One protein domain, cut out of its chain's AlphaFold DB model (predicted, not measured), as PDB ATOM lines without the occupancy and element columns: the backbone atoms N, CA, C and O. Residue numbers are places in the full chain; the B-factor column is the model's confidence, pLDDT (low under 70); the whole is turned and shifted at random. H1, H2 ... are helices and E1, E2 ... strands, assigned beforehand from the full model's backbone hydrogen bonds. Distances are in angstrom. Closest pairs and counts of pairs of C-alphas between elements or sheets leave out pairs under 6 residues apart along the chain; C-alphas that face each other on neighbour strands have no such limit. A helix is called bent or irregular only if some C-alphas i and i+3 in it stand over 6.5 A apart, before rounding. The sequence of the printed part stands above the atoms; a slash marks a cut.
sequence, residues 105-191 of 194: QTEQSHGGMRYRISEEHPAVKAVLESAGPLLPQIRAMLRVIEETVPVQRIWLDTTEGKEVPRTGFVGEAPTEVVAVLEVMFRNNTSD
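Overview. This is residues 105 to 191 of the 194 residues of an uncharacterized protein of Candidatus Contendobacter odensis Run_B_J11 (UniProt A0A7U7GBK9). H1, H2, H3, the link of residues 160 to 173 and H4 make a loose, flat ring round an empty middle, with H4 folding back to H1. The hairpin E1 and E2 packs by E2 on the end of H2, and residues 108 to 113 stick out. The printed part has 87 residues, with two antiparallel strands then four helices: mostly helix, loose, radius of gyration of the C-alphas 16.1 A, spans 44 by 40 by 20 A.

Along the chain. E1, residues 105 to 109, begins at C-alpha 105 (12.387, 46.220, -30.794). E2 is 112 to 117, H1 122 to 130, H2 132 to 147 at 24.1 A, H3 151 to 159. H2 is irregular: C-alphas 133 and 136 are 7.4 A apart. H4, 174 to 191, 26.4 A, ends at C-alpha 191 (30.815, 47.716, -43.032).

Arrangement. In the hairpin E1 and E2, N 107 and O 114 are within hydrogen-bond range at 2.9 A. The closest C-alphas of E2 and H2, Arg 116 and Glu 146, are 5.8 A apart. H1 and H2 are close but not clearly touching; their closest C-alphas, Leu 128 and Leu 135, are 6.2 A apart. H4 touches H1 with residues 183 to 188 alone, at a steep tilt of 65 degrees; the closest C-alphas, Pro 122 and Asn 187, are 6.0 A apart. H3 is apart from H2 and H4. Every O i to N i+4 pair is within hydrogen-bond range in H3, against 4 of 5 in H1, 10 of 12 in H2 and 13 of 14 in H4.

Size, cuts and confidence. The farthest C-alphas, Pro 133 and Gly 161, are 45.1 A apart. The printed part has no cut; the link H3 to H4 is long. Residues 110 to 111, 155 to 166, 168, 170 and 188 to 191 have pLDDT under 70.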
ATOM      1  N   GLN A 105      12.087  45.920 -32.188       87.00
ATOM      2  CA  GLN A 105      12.387  46.220 -30.794       87.00
ATOM      3  C   GLN A 105      11.098  46.521 -30.032       87.00
ATOM      4  O   GLN A 105      10.115  46.990 -30.605       87.00
ATOM      5  N   THR A 106      11.093  46.249 -28.729       85.75
ATOM      6  CA  THR A 106       9.969  46.600 -27.852       85.75
ATOM      7  C   THR A 106      10.345  47.805 -27.003       85.75
ATOM      8  O   THR A 106      11.291  47.738 -26.224       85.75
ATOM      9  N   GLU A 107       9.565  48.877 -27.104       82.06
ATOM     10  CA  GLU A 107       9.668  50.044 -26.232       82.06
ATOM     11  C   GLU A 107       8.538  50.027 -25.204       82.06
ATOM     12  O   GLU A 107       7.364  49.856 -25.543       82.06
ATOM     13  N   GLN A 108       8.881  50.236 -23.934       74.31
ATOM     14  CA  GLN A 108       7.890  50.491 -22.895       74.31
ATOM     15  C   GLN A 108       7.677  51.996 -22.767       74.31
ATOM     16  O   GLN A 108       8.607  52.741 -22.471       74.31
ATOM     17  N   SER A 109       6.443  52.443 -22.980       70.50
ATOM     18  CA  SER A 109       6.024  53.824 -22.751       70.50
ATOM     19  C   SER A 109       4.950  53.875 -21.662       70.50
ATOM     20  O   SER A 109       4.343  52.859 -21.321       70.50
ATOM     21  N   HIS A 110       4.659  55.072 -21.152       60.03
ATOM     22  CA  HIS A 110       3.591  55.305 -20.172       60.03
ATOM     23  C   HIS A 110       2.209  54.836 -20.676       60.03
ATOM     24  O   HIS A 110       1.338  54.520 -19.874       60.03
ATOM     25  N   GLY A 111       2.019  54.747 -22.000       68.12
ATOM     26  CA  GLY A 111       0.806  54.226 -22.644       68.12
ATOM     27  C   GLY A 111       0.823  52.729 -22.987       68.12
ATOM     28  O   GLY A 111      -0.070  52.275 -23.698       68.12
ATOM     29  N   GLY A 112       1.830  51.969 -22.540       75.38
ATOM     30  CA  GLY A 112       1.976  50.536 -22.808       75.38
ATOM     31  C   GLY A 112       3.165  50.181 -23.706       75.38
ATOM     32  O   GLY A 112       4.020  51.016 -24.011       75.38
ATOM     33  N   MET A 113       3.229  48.909 -24.110       78.38
ATOM     34  CA  MET A 113       4.273  48.398 -25.003       78.38
ATOM     35  C   MET A 113       4.012  48.810 -26.454       78.38
ATOM     36  O   MET A 113       2.883  48.714 -26.936       78.38
ATOM     37  N   ARG A 114       5.066  49.221 -27.158       83.12
ATOM     38  CA  ARG A 114       5.063  49.496 -28.599       83.12
ATOM     39  C   ARG A 114       6.180  48.722 -29.284       83.12
ATOM     40  O   ARG A 114       7.206  48.445 -28.667       83.12
ATOM     41  N   TYR A 115       5.972  48.395 -30.554       89.00
ATOM     42  CA  TYR A 115       6.968  47.728 -31.387       89.00
ATOM     43  C   TYR A 115       7.570  48.737 -32.365       89.00
ATOM     44  O   TYR A 115       6.836  49.473 -33.021       89.00
ATOM     45  N   ARG A 116       8.901  48.780 -32.432       92.06
ATOM     46  CA  ARG A 116       9.682  49.684 -33.283       92.06
ATOM     47  C   ARG A 116      10.557  48.907 -34.237       92.06
ATOM     48  O   ARG A 116      11.079  47.861 -33.861       92.06
ATOM     49  N   ILE A 117      10.751  49.436 -35.431       93.75
ATOM     50  CA  ILE A 117      11.765  48.948 -36.349       93.75
ATOM     51  C   ILE A 117      13.104  49.547 -35.910       93.75
ATOM     52  O   ILE A 117      13.221  50.751 -35.693       93.75
ATOM     53  N   SER A 118      14.118  48.703 -35.744       91.50
ATOM     54  CA  SER A 118      15.463  49.159 -35.407       91.50
ATOM     55  C   SER A 118      16.104  49.843 -36.611       91.50
ATOM     56  O   SER A 118      16.364  49.191 -37.623       91.50
ATOM     57  N   GLU A 119      16.407  51.136 -36.491       92.88
ATOM     58  CA  GLU A 119      17.176  51.862 -37.514       92.88
ATOM     59  C   GLU A 119      18.618  51.353 -37.628       92.88
ATOM     60  O   GLU A 119      19.200  51.427 -38.702       92.88
ATOM     61  N   GLU A 120      19.154  50.760 -36.555       89.75
ATOM     62  CA  GLU A 120      20.486  50.139 -36.511       89.75
ATOM     63  C   GLU A 120      20.531  48.761 -37.184       89.75
ATOM     64  O   GLU A 120      21.606  48.206 -37.407       89.75
ATOM     65  N   HIS A 121      19.379  48.166 -37.509       89.69
ATOM     66  CA  HIS A 121      19.368  46.901 -38.232       89.69
ATOM     67  C   HIS A 121      19.991  47.108 -39.627       89.69
ATOM     68  O   HIS A 121      19.504  47.970 -40.361       89.69
ATOM     69  N   PRO A 122      20.974  46.297 -40.071       87.38
ATOM     70  CA  PRO A 122      21.717  46.547 -41.317       87.38
ATOM     71  C   PRO A 122      20.842  46.725 -42.568       87.38
ATOM     72  O   PRO A 122      21.124  47.544 -43.440       87.38
ATOM     73  N   ALA A 123      19.726  45.994 -42.646       86.62
ATOM     74  CA  ALA A 123      18.738  46.143 -43.721       86.62
ATOM     75  C   ALA A 123      18.061  47.520 -43.776       86.62
ATOM     76  O   ALA A 123      17.694  47.982 -44.850       86.62
ATOM     77  N   VAL A 124      17.845  48.130 -42.610       92.00
ATOM     78  CA  VAL A 124      17.152  49.410 -42.456       92.00
ATOM     79  C   VAL A 124      18.165  50.536 -42.582       92.00
ATOM     80  O   VAL A 124      17.975  51.426 -43.409       92.00
ATOM     81  N   LYS A 125      19.277  50.442 -41.842       91.69
ATOM     82  CA  LYS A 125      20.381  51.406 -41.847       91.69
ATOM     83  C   LYS A 125      20.856  51.727 -43.265       91.69
ATOM     84  O   LYS A 125      20.815  52.886 -43.665       91.69
ATOM     85  N   ALA A 126      21.170  50.702 -44.063       90.06
ATOM     86  CA  ALA A 126      21.655  50.877 -45.435       90.06
ATOM     87  C   ALA A 126      20.668  51.647 -46.336       90.06
ATOM     88  O   ALA A 126      21.068  52.444 -47.188       90.06
ATOM     89  N   VAL A 127      19.360  51.440 -46.145       93.19
ATOM     90  CA  VAL A 127      18.323  52.177 -46.884       93.19
ATOM     91  C   VAL A 127      18.229  53.615 -46.388       93.19
ATOM     92  O   VAL A 127      18.142  54.527 -47.203       93.19
ATOM     93  N   LEU A 128      18.266  53.842 -45.073       94.19
ATOM     94  CA  LEU A 128      18.202  55.191 -44.505       94.19
ATOM     95  C   LEU A 128      19.414  56.044 -44.909       94.19
ATOM     96  O   LEU A 128      19.246  57.216 -45.234       94.19
ATOM     97  N   GLU A 129      20.609  55.460 -44.950       93.12
ATOM     98  CA  GLU A 129      21.842  56.149 -45.353       93.12
ATOM     99  C   GLU A 129      21.852  56.503 -46.847       93.12
ATOM    100  O   GLU A 129      22.335  57.567 -47.233       93.12
ATOM    101  N   SER A 130      21.260  55.655 -47.693       92.94
ATOM    102  CA  SER A 130      21.168  55.882 -49.143       92.94
ATOM    103  C   SER A 130      19.909  56.643 -49.585       92.94
ATOM    104  O   SER A 130      19.791  57.010 -50.755       92.94
ATOM    105  N   ALA A 131      18.978  56.926 -48.668       93.75
ATOM    106  CA  ALA A 131      17.664  57.498 -48.971       93.75
ATOM    107  C   ALA A 131      17.706  58.914 -49.570       93.75
ATOM    108  O   ALA A 131      16.776  59.315 -50.279       93.75
ATOM    109  N   GLY A 132      18.742  59.699 -49.253       95.44
ATOM    110  CA  GLY A 132      18.871  61.083 -49.704       95.44
ATOM    111  C   GLY A 132      17.600  61.911 -49.418       95.44
ATOM    112  O   GLY A 132      17.095  61.887 -48.292       95.44
ATOM    113  N   PRO A 133      17.029  62.620 -50.413       96.69
ATOM    114  CA  PRO A 133      15.819  63.432 -50.232       96.69
ATOM    115  C   PRO A 133      14.557  62.665 -49.803       96.69
ATOM    116  O   PRO A 133      13.604  63.300 -49.356       96.69
ATOM    117  N   LEU A 134      14.522  61.333 -49.943       96.75
ATOM    118  CA  LEU A 134      13.375  60.499 -49.554       96.75
ATOM    119  C   LEU A 134      13.382  60.110 -48.070       96.75
ATOM    120  O   LEU A 134      12.430  59.490 -47.592       96.75
ATOM    121  N   LEU A 135      14.441  60.452 -47.330       96.44
ATOM    122  CA  LEU A 135      14.607  60.051 -45.935       96.44
ATOM    123  C   LEU A 135      13.396  60.409 -45.043       96.44
ATOM    124  O   LEU A 135      12.942  59.525 -44.308       96.44
ATOM    125  N   PRO A 136      12.811  61.627 -45.101       96.88
ATOM    126  CA  PRO A 136      11.627  61.954 -44.303       96.88
ATOM    127  C   PRO A 136      10.419  61.064 -44.623       96.88
ATOM    128  O   PRO A 136       9.702  60.640 -43.718       96.88
ATOM    129  N   GLN A 137      10.205  60.746 -45.902       96.81
ATOM    130  CA  GLN A 137       9.099  59.914 -46.373       96.81
ATOM    131  C   GLN A 137       9.276  58.460 -45.931       96.81
ATOM    132  O   GLN A 137       8.315  57.841 -45.480       96.81
ATOM    133  N   ILE A 138      10.499  57.924 -46.001       97.06
ATOM    134  CA  ILE A 138      10.803  56.563 -45.539       97.06
ATOM    135  C   ILE A 138      10.593  56.459 -44.027       97.06
ATOM    136  O   ILE A 138       9.920  55.536 -43.572       97.06
ATOM    137  N   ARG A 139      11.080  57.430 -43.243       96.19
ATOM    138  CA  ARG A 139      10.841  57.466 -41.789       96.19
ATOM    139  C   ARG A 139       9.348  57.530 -41.460       96.19
ATOM    140  O   ARG A 139       8.885  56.801 -40.585       96.19
ATOM    141  N   ALA A 140       8.580  58.348 -42.180       95.81
ATOM    142  CA  ALA A 140       7.129  58.417 -42.009       95.81
ATOM    143  C   ALA A 140       6.443  57.083 -42.353       95.81
ATOM    144  O   ALA A 140       5.580  56.628 -41.606       95.81
ATOM    145  N   MET A 141       6.854  56.426 -43.442       96.69
ATOM    146  CA  MET A 141       6.345  55.110 -43.838       96.69
ATOM    147  C   MET A 141       6.625  54.049 -42.766       96.69
ATOM    148  O   MET A 141       5.694  53.360 -42.347       96.69
ATOM    149  N   LEU A 142       7.872  53.942 -42.289       95.62
ATOM    150  CA  LEU A 142       8.236  53.022 -41.206       95.62
ATOM    151  C   LEU A 142       7.384  53.295 -39.967       95.62
ATOM    152  O   LEU A 142       6.813  52.369 -39.393       95.62
ATOM    153  N   ARG A 143       7.192  54.572 -39.622       94.06
ATOM    154  CA  ARG A 143       6.369  54.950 -38.479       94.06
ATOM    155  C   ARG A 143       4.913  54.507 -38.624       94.06
ATOM    156  O   ARG A 143       4.328  54.034 -37.657       94.06
ATOM    157  N   VAL A 144       4.318  54.632 -39.809       94.00
ATOM    158  CA  VAL A 144       2.951  54.143 -40.061       94.00
ATOM    159  C   VAL A 144       2.877  52.622 -39.899       94.00
ATOM    160  O   VAL A 144       1.943  52.126 -39.269       94.00
ATOM    161  N   ILE A 145       3.861  51.877 -40.408       93.75
ATOM    162  CA  ILE A 145       3.922  50.412 -40.271       93.75
ATOM    163  C   ILE A 145       4.004  50.007 -38.791       93.75
ATOM    164  O   ILE A 145       3.258  49.138 -38.348       93.75
ATOM    165  N   GLU A 146       4.856  50.668 -38.008       92.75
ATOM    166  CA  GLU A 146       5.000  50.427 -36.566       92.75
ATOM    167  C   GLU A 146       3.704  50.680 -35.781       92.75
ATOM    168  O   GLU A 146       3.363  49.926 -34.870       92.75
ATOM    169  N   GLU A 147       2.961  51.733 -36.128       89.62
ATOM    170  CA  GLU A 147       1.709  52.095 -35.448       89.62
ATOM    171  C   GLU A 147       0.517  51.223 -35.877       89.62
ATOM    172  O   GLU A 147      -0.505  51.192 -35.194       89.62
ATOM    173  N   THR A 148       0.639  50.493 -36.988       89.19
ATOM    174  CA  THR A 148      -0.432  49.656 -37.556       89.19
ATOM    175  C   THR A 148      -0.199  48.158 -37.375       89.19
ATOM    176  O   THR A 148      -0.963  47.350 -37.908       89.19
ATOM    177  N   VAL A 149       0.807  47.761 -36.583       88.25
ATOM    178  CA  VAL A 149       1.070  46.351 -36.260       88.25
ATOM    179  C   VAL A 149      -0.206  45.707 -35.686       88.25
ATOM    180  O   VAL A 149      -0.681  46.113 -34.620       88.25
ATOM    181  N   PRO A 150      -0.775  44.674 -36.338       84.12
ATOM    182  CA  PRO A 150      -2.098  44.159 -36.001       84.12
ATOM    183  C   PRO A 150      -2.043  43.152 -34.837       84.12
ATOM    184  O   PRO A 150      -2.456  41.999 -34.964       84.12
ATOM    185  N   VAL A 151      -1.541  43.587 -33.675       79.12
ATOM    186  CA  VAL A 151      -1.284  42.735 -32.495       79.12
ATOM    187  C   VAL A 151      -2.530  41.953 -32.072       79.12
ATOM    188  O   VAL A 151      -2.465  40.744 -31.850       79.12
ATOM    189  N   GLN A 152      -3.683  42.626 -31.996       70.25
ATOM    190  CA  GLN A 152      -4.949  41.999 -31.604       70.25
ATOM    191  C   GLN A 152      -5.386  40.923 -32.601       70.25
ATOM    192  O   GLN A 152      -5.840  39.857 -32.194       70.25
ATOM    193  N   ARG A 153      -5.214  41.174 -33.904       73.50
ATOM    194  CA  ARG A 153      -5.588  40.215 -34.945       73.50
ATOM    195  C   ARG A 153      -4.680  38.991 -34.931       73.50
ATOM    196  O   ARG A 153      -5.192  37.882 -34.952       73.50
ATOM    197  N   ILE A 154      -3.368  39.189 -34.788       71.12
ATOM    198  CA  ILE A 154      -2.394  38.102 -34.604       71.12
ATOM    199  C   ILE A 154      -2.778  37.244 -33.387       71.12
ATOM    200  O   ILE A 154      -2.737  36.013 -33.440       71.12
ATOM    201  N   TRP A 155      -3.195  37.876 -32.287       67.56
ATOM    202  CA  TRP A 155      -3.655  37.163 -31.096       67.56
ATOM    203  C   TRP A 155      -4.959  36.383 -31.333       67.56
ATOM    204  O   TRP A 155      -5.075  35.237 -30.902       67.56
ATOM    205  N   LEU A 156      -5.927  36.949 -32.055       63.91
ATOM    206  CA  LEU A 156      -7.164  36.250 -32.426       63.91
ATOM    207  C   LEU A 156      -6.891  35.059 -33.352       63.91
ATOM    208  O   LEU A 156      -7.332  33.950 -33.064       63.91
ATOM    209  N   ASP A 157      -6.098  35.242 -34.408       65.69
ATOM    210  CA  ASP A 157      -5.789  34.174 -35.367       65.69
ATOM    211  C   ASP A 157      -5.021  33.016 -34.695       65.69
ATOM    212  O   ASP A 157      -5.258  31.840 -34.997       65.69
ATOM    213  N   THR A 158      -4.165  33.333 -33.713       62.41
ATOM    214  CA  THR A 158      -3.457  32.324 -32.909       62.41
ATOM    215  C   THR A 158      -4.324  31.655 -31.841       62.41
ATOM    216  O   THR A 158      -4.068  30.499 -31.517       62.41
ATOM    217  N   THR A 159      -5.345  32.313 -31.287       59.03
ATOM    218  CA  THR A 159      -6.220  31.714 -30.259       59.03
ATOM    219  C   THR A 159      -7.413  30.957 -30.840       59.03
ATOM    220  O   THR A 159      -7.822  29.947 -30.268       59.03
ATOM    221  N   GLU A 160      -7.929  31.369 -32.000       59.59
ATOM    222  CA  GLU A 160      -9.021  30.690 -32.715       59.59
ATOM    223  C   GLU A 160      -8.557  29.450 -33.503       59.59
ATOM    224  O   GLU A 160      -9.362  28.780 -34.151       59.59
ATOM    225  N   GLY A 161      -7.266  29.106 -33.438       52.09
ATOM    226  CA  GLY A 161      -6.708  27.882 -34.017       52.09
ATOM    227  C   GLY A 161      -6.687  27.856 -35.548       52.09
ATOM    228  O   GLY A 161      -6.521  26.775 -36.115       52.09
ATOM    229  N   LYS A 162      -6.856  29.013 -36.208       52.34
ATOM    230  CA  LYS A 162      -6.947  29.108 -37.672       52.34
ATOM    231  C   LYS A 162      -5.610  28.865 -38.354       52.34
ATOM    232  O   LYS A 162      -5.603  28.134 -39.327       52.34
ATOM    233  N   GLU A 163      -4.507  29.399 -37.829       57.09
ATOM    234  CA  GLU A 163      -3.123  29.026 -38.162       57.09
ATOM    235  C   GLU A 163      -2.160  29.928 -37.366       57.09
ATOM    236  O   GLU A 163      -2.500  31.051 -37.002       57.09
ATOM    237  N   VAL A 164      -0.947  29.452 -37.065       57.94
ATOM    238  CA  VAL A 164       0.095  30.347 -36.528       57.94
ATOM    239  C   VAL A 164       0.680  31.117 -37.710       57.94
ATOM    240  O   VAL A 164       1.002  30.456 -38.701       57.94
ATOM    241  N   PRO A 165       0.851  32.452 -37.624       62.31
ATOM    242  CA  PRO A 165       1.500  33.217 -38.681       62.31
ATOM    243  C   PRO A 165       2.819  32.561 -39.087       62.31
ATOM    244  O   PRO A 165       3.655  32.245 -38.234       62.31
ATOM    245  N   ARG A 166       2.981  32.304 -40.387       65.88
ATOM    246  CA  ARG A 166       4.229  31.767 -40.930       65.88
ATOM    247  C   ARG A 166       5.254  32.896 -40.914       65.88
ATOM    248  O   ARG A 166       5.007  33.968 -41.452       65.88
ATOM    249  N   THR A 167       6.375  32.670 -40.244       70.62
ATOM    250  CA  THR A 167       7.488  33.622 -40.127       70.62
ATOM    251  C   THR A 167       8.777  32.956 -40.596       70.62
ATOM    252  O   THR A 167       8.806  31.743 -40.799       70.62
ATOM    253  N   GLY A 168       9.848  33.734 -40.785       67.56
ATOM    254  CA  GLY A 168      11.165  33.189 -41.140       67.56
ATOM    255  C   GLY A 168      11.182  32.460 -42.486       67.56
ATOM    256  O   GLY A 168      11.837  31.430 -42.603       67.56
ATOM    257  N   PHE A 169      10.428  32.966 -43.468       71.69
ATOM    258  CA  PHE A 169      10.327  32.410 -44.824       71.69
ATOM    259  C   PHE A 169       9.798  30.965 -44.903       71.69
ATOM    260  O   PHE A 169      10.037  30.250 -45.875       71.69
ATOM    261  N   VAL A 170       9.070  30.500 -43.881       68.25
ATOM    262  CA  VAL A 170       8.485  29.153 -43.881       68.25
ATOM    263  C   VAL A 170       7.453  29.018 -45.003       68.25
ATOM    264  O   VAL A 170       6.345  29.546 -44.909       68.25
ATOM    265  N   GLY A 171       7.803  28.227 -46.018       71.31
ATOM    266  CA  GLY A 171       6.956  27.949 -47.180       71.31
ATOM    267  C   GLY A 171       7.193  28.867 -48.379       71.31
ATOM    268  O   GLY A 171       6.519  28.671 -49.385       71.31
ATOM    269  N   GLU A 172       8.134  29.810 -48.286       79.88
ATOM    270  CA  GLU A 172       8.529  30.675 -49.405       79.88
ATOM    271  C   GLU A 172       9.458  29.943 -50.381       79.88
ATOM    272  O   GLU A 172      10.171  29.001 -50.006       79.88
ATOM    273  N   ALA A 173       9.469  30.376 -51.644       80.62
ATOM    274  CA  ALA A 173      10.337  29.784 -52.652       80.62
ATOM    275  C   ALA A 173      11.814  30.135 -52.374       80.62
ATOM    276  O   ALA A 173      12.117  31.281 -52.031       80.62
ATOM    277  N   PRO A 174      12.776  29.210 -52.589       83.06
ATOM    278  CA  PRO A 174      14.193  29.488 -52.345       83.06
ATOM    279  C   PRO A 174      14.710  30.745 -53.055       83.06
ATOM    280  O   PRO A 174      15.539  31.459 -52.506       83.06
ATOM    281  N   THR A 175      14.195  31.048 -54.247       80.38
ATOM    282  CA  THR A 175      14.561  32.236 -55.031       80.38
ATOM    283  C   THR A 175      14.209  33.549 -54.335       80.38
ATOM    284  O   THR A 175      14.990  34.495 -54.387       80.38
ATOM    285  N   GLU A 176      13.065  33.613 -53.656       78.56
ATOM    286  CA  GLU A 176      12.621  34.811 -52.934       78.56
ATOM    287  C   GLU A 176      13.458  35.020 -51.671       78.56
ATOM    288  O   GLU A 176      13.871  36.138 -51.364       78.56
ATOM    289  N   VAL A 177      13.796  33.924 -50.987       81.44
ATOM    290  CA  VAL A 177      14.684  33.953 -49.820       81.44
ATOM    291  C   VAL A 177      16.093  34.395 -50.218       81.44
ATOM    292  O   VAL A 177      16.674  35.253 -49.553       81.44
ATOM    293  N   VAL A 178      16.637  33.857 -51.314       81.25
ATOM    294  CA  VAL A 178      17.973  34.211 -51.819       81.25
ATOM    295  C   VAL A 178      18.052  35.692 -52.181       81.25
ATOM    296  O   VAL A 178      18.987  36.353 -51.740       81.25
ATOM    297  N   ALA A 179      17.056  36.245 -52.877       80.69
ATOM    298  CA  ALA A 179      17.044  37.664 -53.234       80.69
ATOM    299  C   ALA A 179      17.133  38.583 -52.000       80.69
ATOM    300  O   ALA A 179      17.869  39.572 -51.999       80.69
ATOM    301  N   VAL A 180      16.426  38.240 -50.917       82.12
ATOM    302  CA  VAL A 180      16.502  38.988 -49.654       82.12
ATOM    303  C   VAL A 180      17.865  38.801 -48.981       82.12
ATOM    304  O   VAL A 180      18.466  39.775 -48.527       82.12
ATOM    305  N   LEU A 181      18.385  37.571 -48.936       82.38
ATOM    306  CA  LEU A 181      19.683  37.272 -48.324       82.38
ATOM    307  C   LEU A 181      20.855  37.935 -49.060       82.38
ATOM    308  O   LEU A 181      21.790  38.386 -48.404       82.38
ATOM    309  N   GLU A 182      20.807  38.055 -50.384       83.06
ATOM    310  CA  GLU A 182      21.826  38.755 -51.178       83.06
ATOM    311  C   GLU A 182      21.887  40.251 -50.852       83.06
ATOM    312  O   GLU A 182      22.968  40.838 -50.768       83.06
ATOM    313  N   VAL A 183      20.733  40.888 -50.637       80.25
ATOM    314  CA  VAL A 183      20.674  42.279 -50.163       80.25
ATOM    315  C   VAL A 183      21.275  42.382 -48.760       80.25
ATOM    316  O   VAL A 183      22.135  43.227 -48.525       80.25
ATOM    317  N   MET A 184      20.895  41.483 -47.850       78.19
ATOM    318  CA  MET A 184      21.413  41.468 -46.474       78.19
ATOM    319  C   MET A 184      22.930  41.253 -46.423       78.19
ATOM    320  O   MET A 184      23.630  41.944 -45.686       78.19
ATOM    321  N   PHE A 185      23.450  40.320 -47.222       79.00
ATOM    322  CA  PHE A 185      24.876  40.014 -47.280       79.00
ATOM    323  C   PHE A 185      25.693  41.211 -47.775       79.00
ATOM    324  O   PHE A 185      26.732  41.523 -47.194       79.00
ATOM    325  N   ARG A 186      25.208  41.926 -48.800       79.50
ATOM    326  CA  ARG A 186      25.850  43.161 -49.282       79.50
ATOM    327  C   ARG A 186      25.863  44.258 -48.220       79.50
ATOM    328  O   ARG A 186      26.898  44.890 -48.018       79.50
ATOM    329  N   ASN A 187      24.753  44.443 -47.507       77.38
ATOM    330  CA  ASN A 187      24.666  45.468 -46.466       77.38
ATOM    331  C   ASN A 187      25.629  45.176 -45.302       77.38
ATOM    332  O   ASN A 187      26.269  46.093 -44.809       77.38
ATOM    333  N   ASN A 188      25.804  43.905 -44.922       67.69
ATOM    334  CA  ASN A 188      26.728  43.514 -43.848       67.69
ATOM    335  C   ASN A 188      28.212  43.547 -44.257       67.69
ATOM    336  O   ASN A 188      29.073  43.798 -43.422       67.69
ATOM    337  N   THR A 189      28.539  43.270 -45.523       62.62
ATOM    338  CA  THR A 189      29.938  43.260 -46.004       62.62
ATOM    339  C   THR A 189      30.486  44.653 -46.314       62.62
ATOM    340  O   THR A 189      31.701  44.843 -46.310       62.62
ATOM    341  N   SER A 190      29.610  45.638 -46.526       54.84
ATOM    342  CA  SER A 190      30.002  47.035 -46.762       54.84
ATOM    343  C   SER A 190      30.601  47.710 -45.516       54.84
ATOM    344  O   SER A 190      31.428  48.604 -45.659       54.84
ATOM    345  N   ASP A 191      30.265  47.230 -44.312       49.72
ATOM    346  CA  ASP A 191      30.815  47.716 -43.032       49.72
ATOM    347  C   ASP A 191      32.188  47.088 -42.679       49.72
ATOM    348  O   ASP A 191      32.801  47.458 -41.682       49.72
TER     349      ASP A 191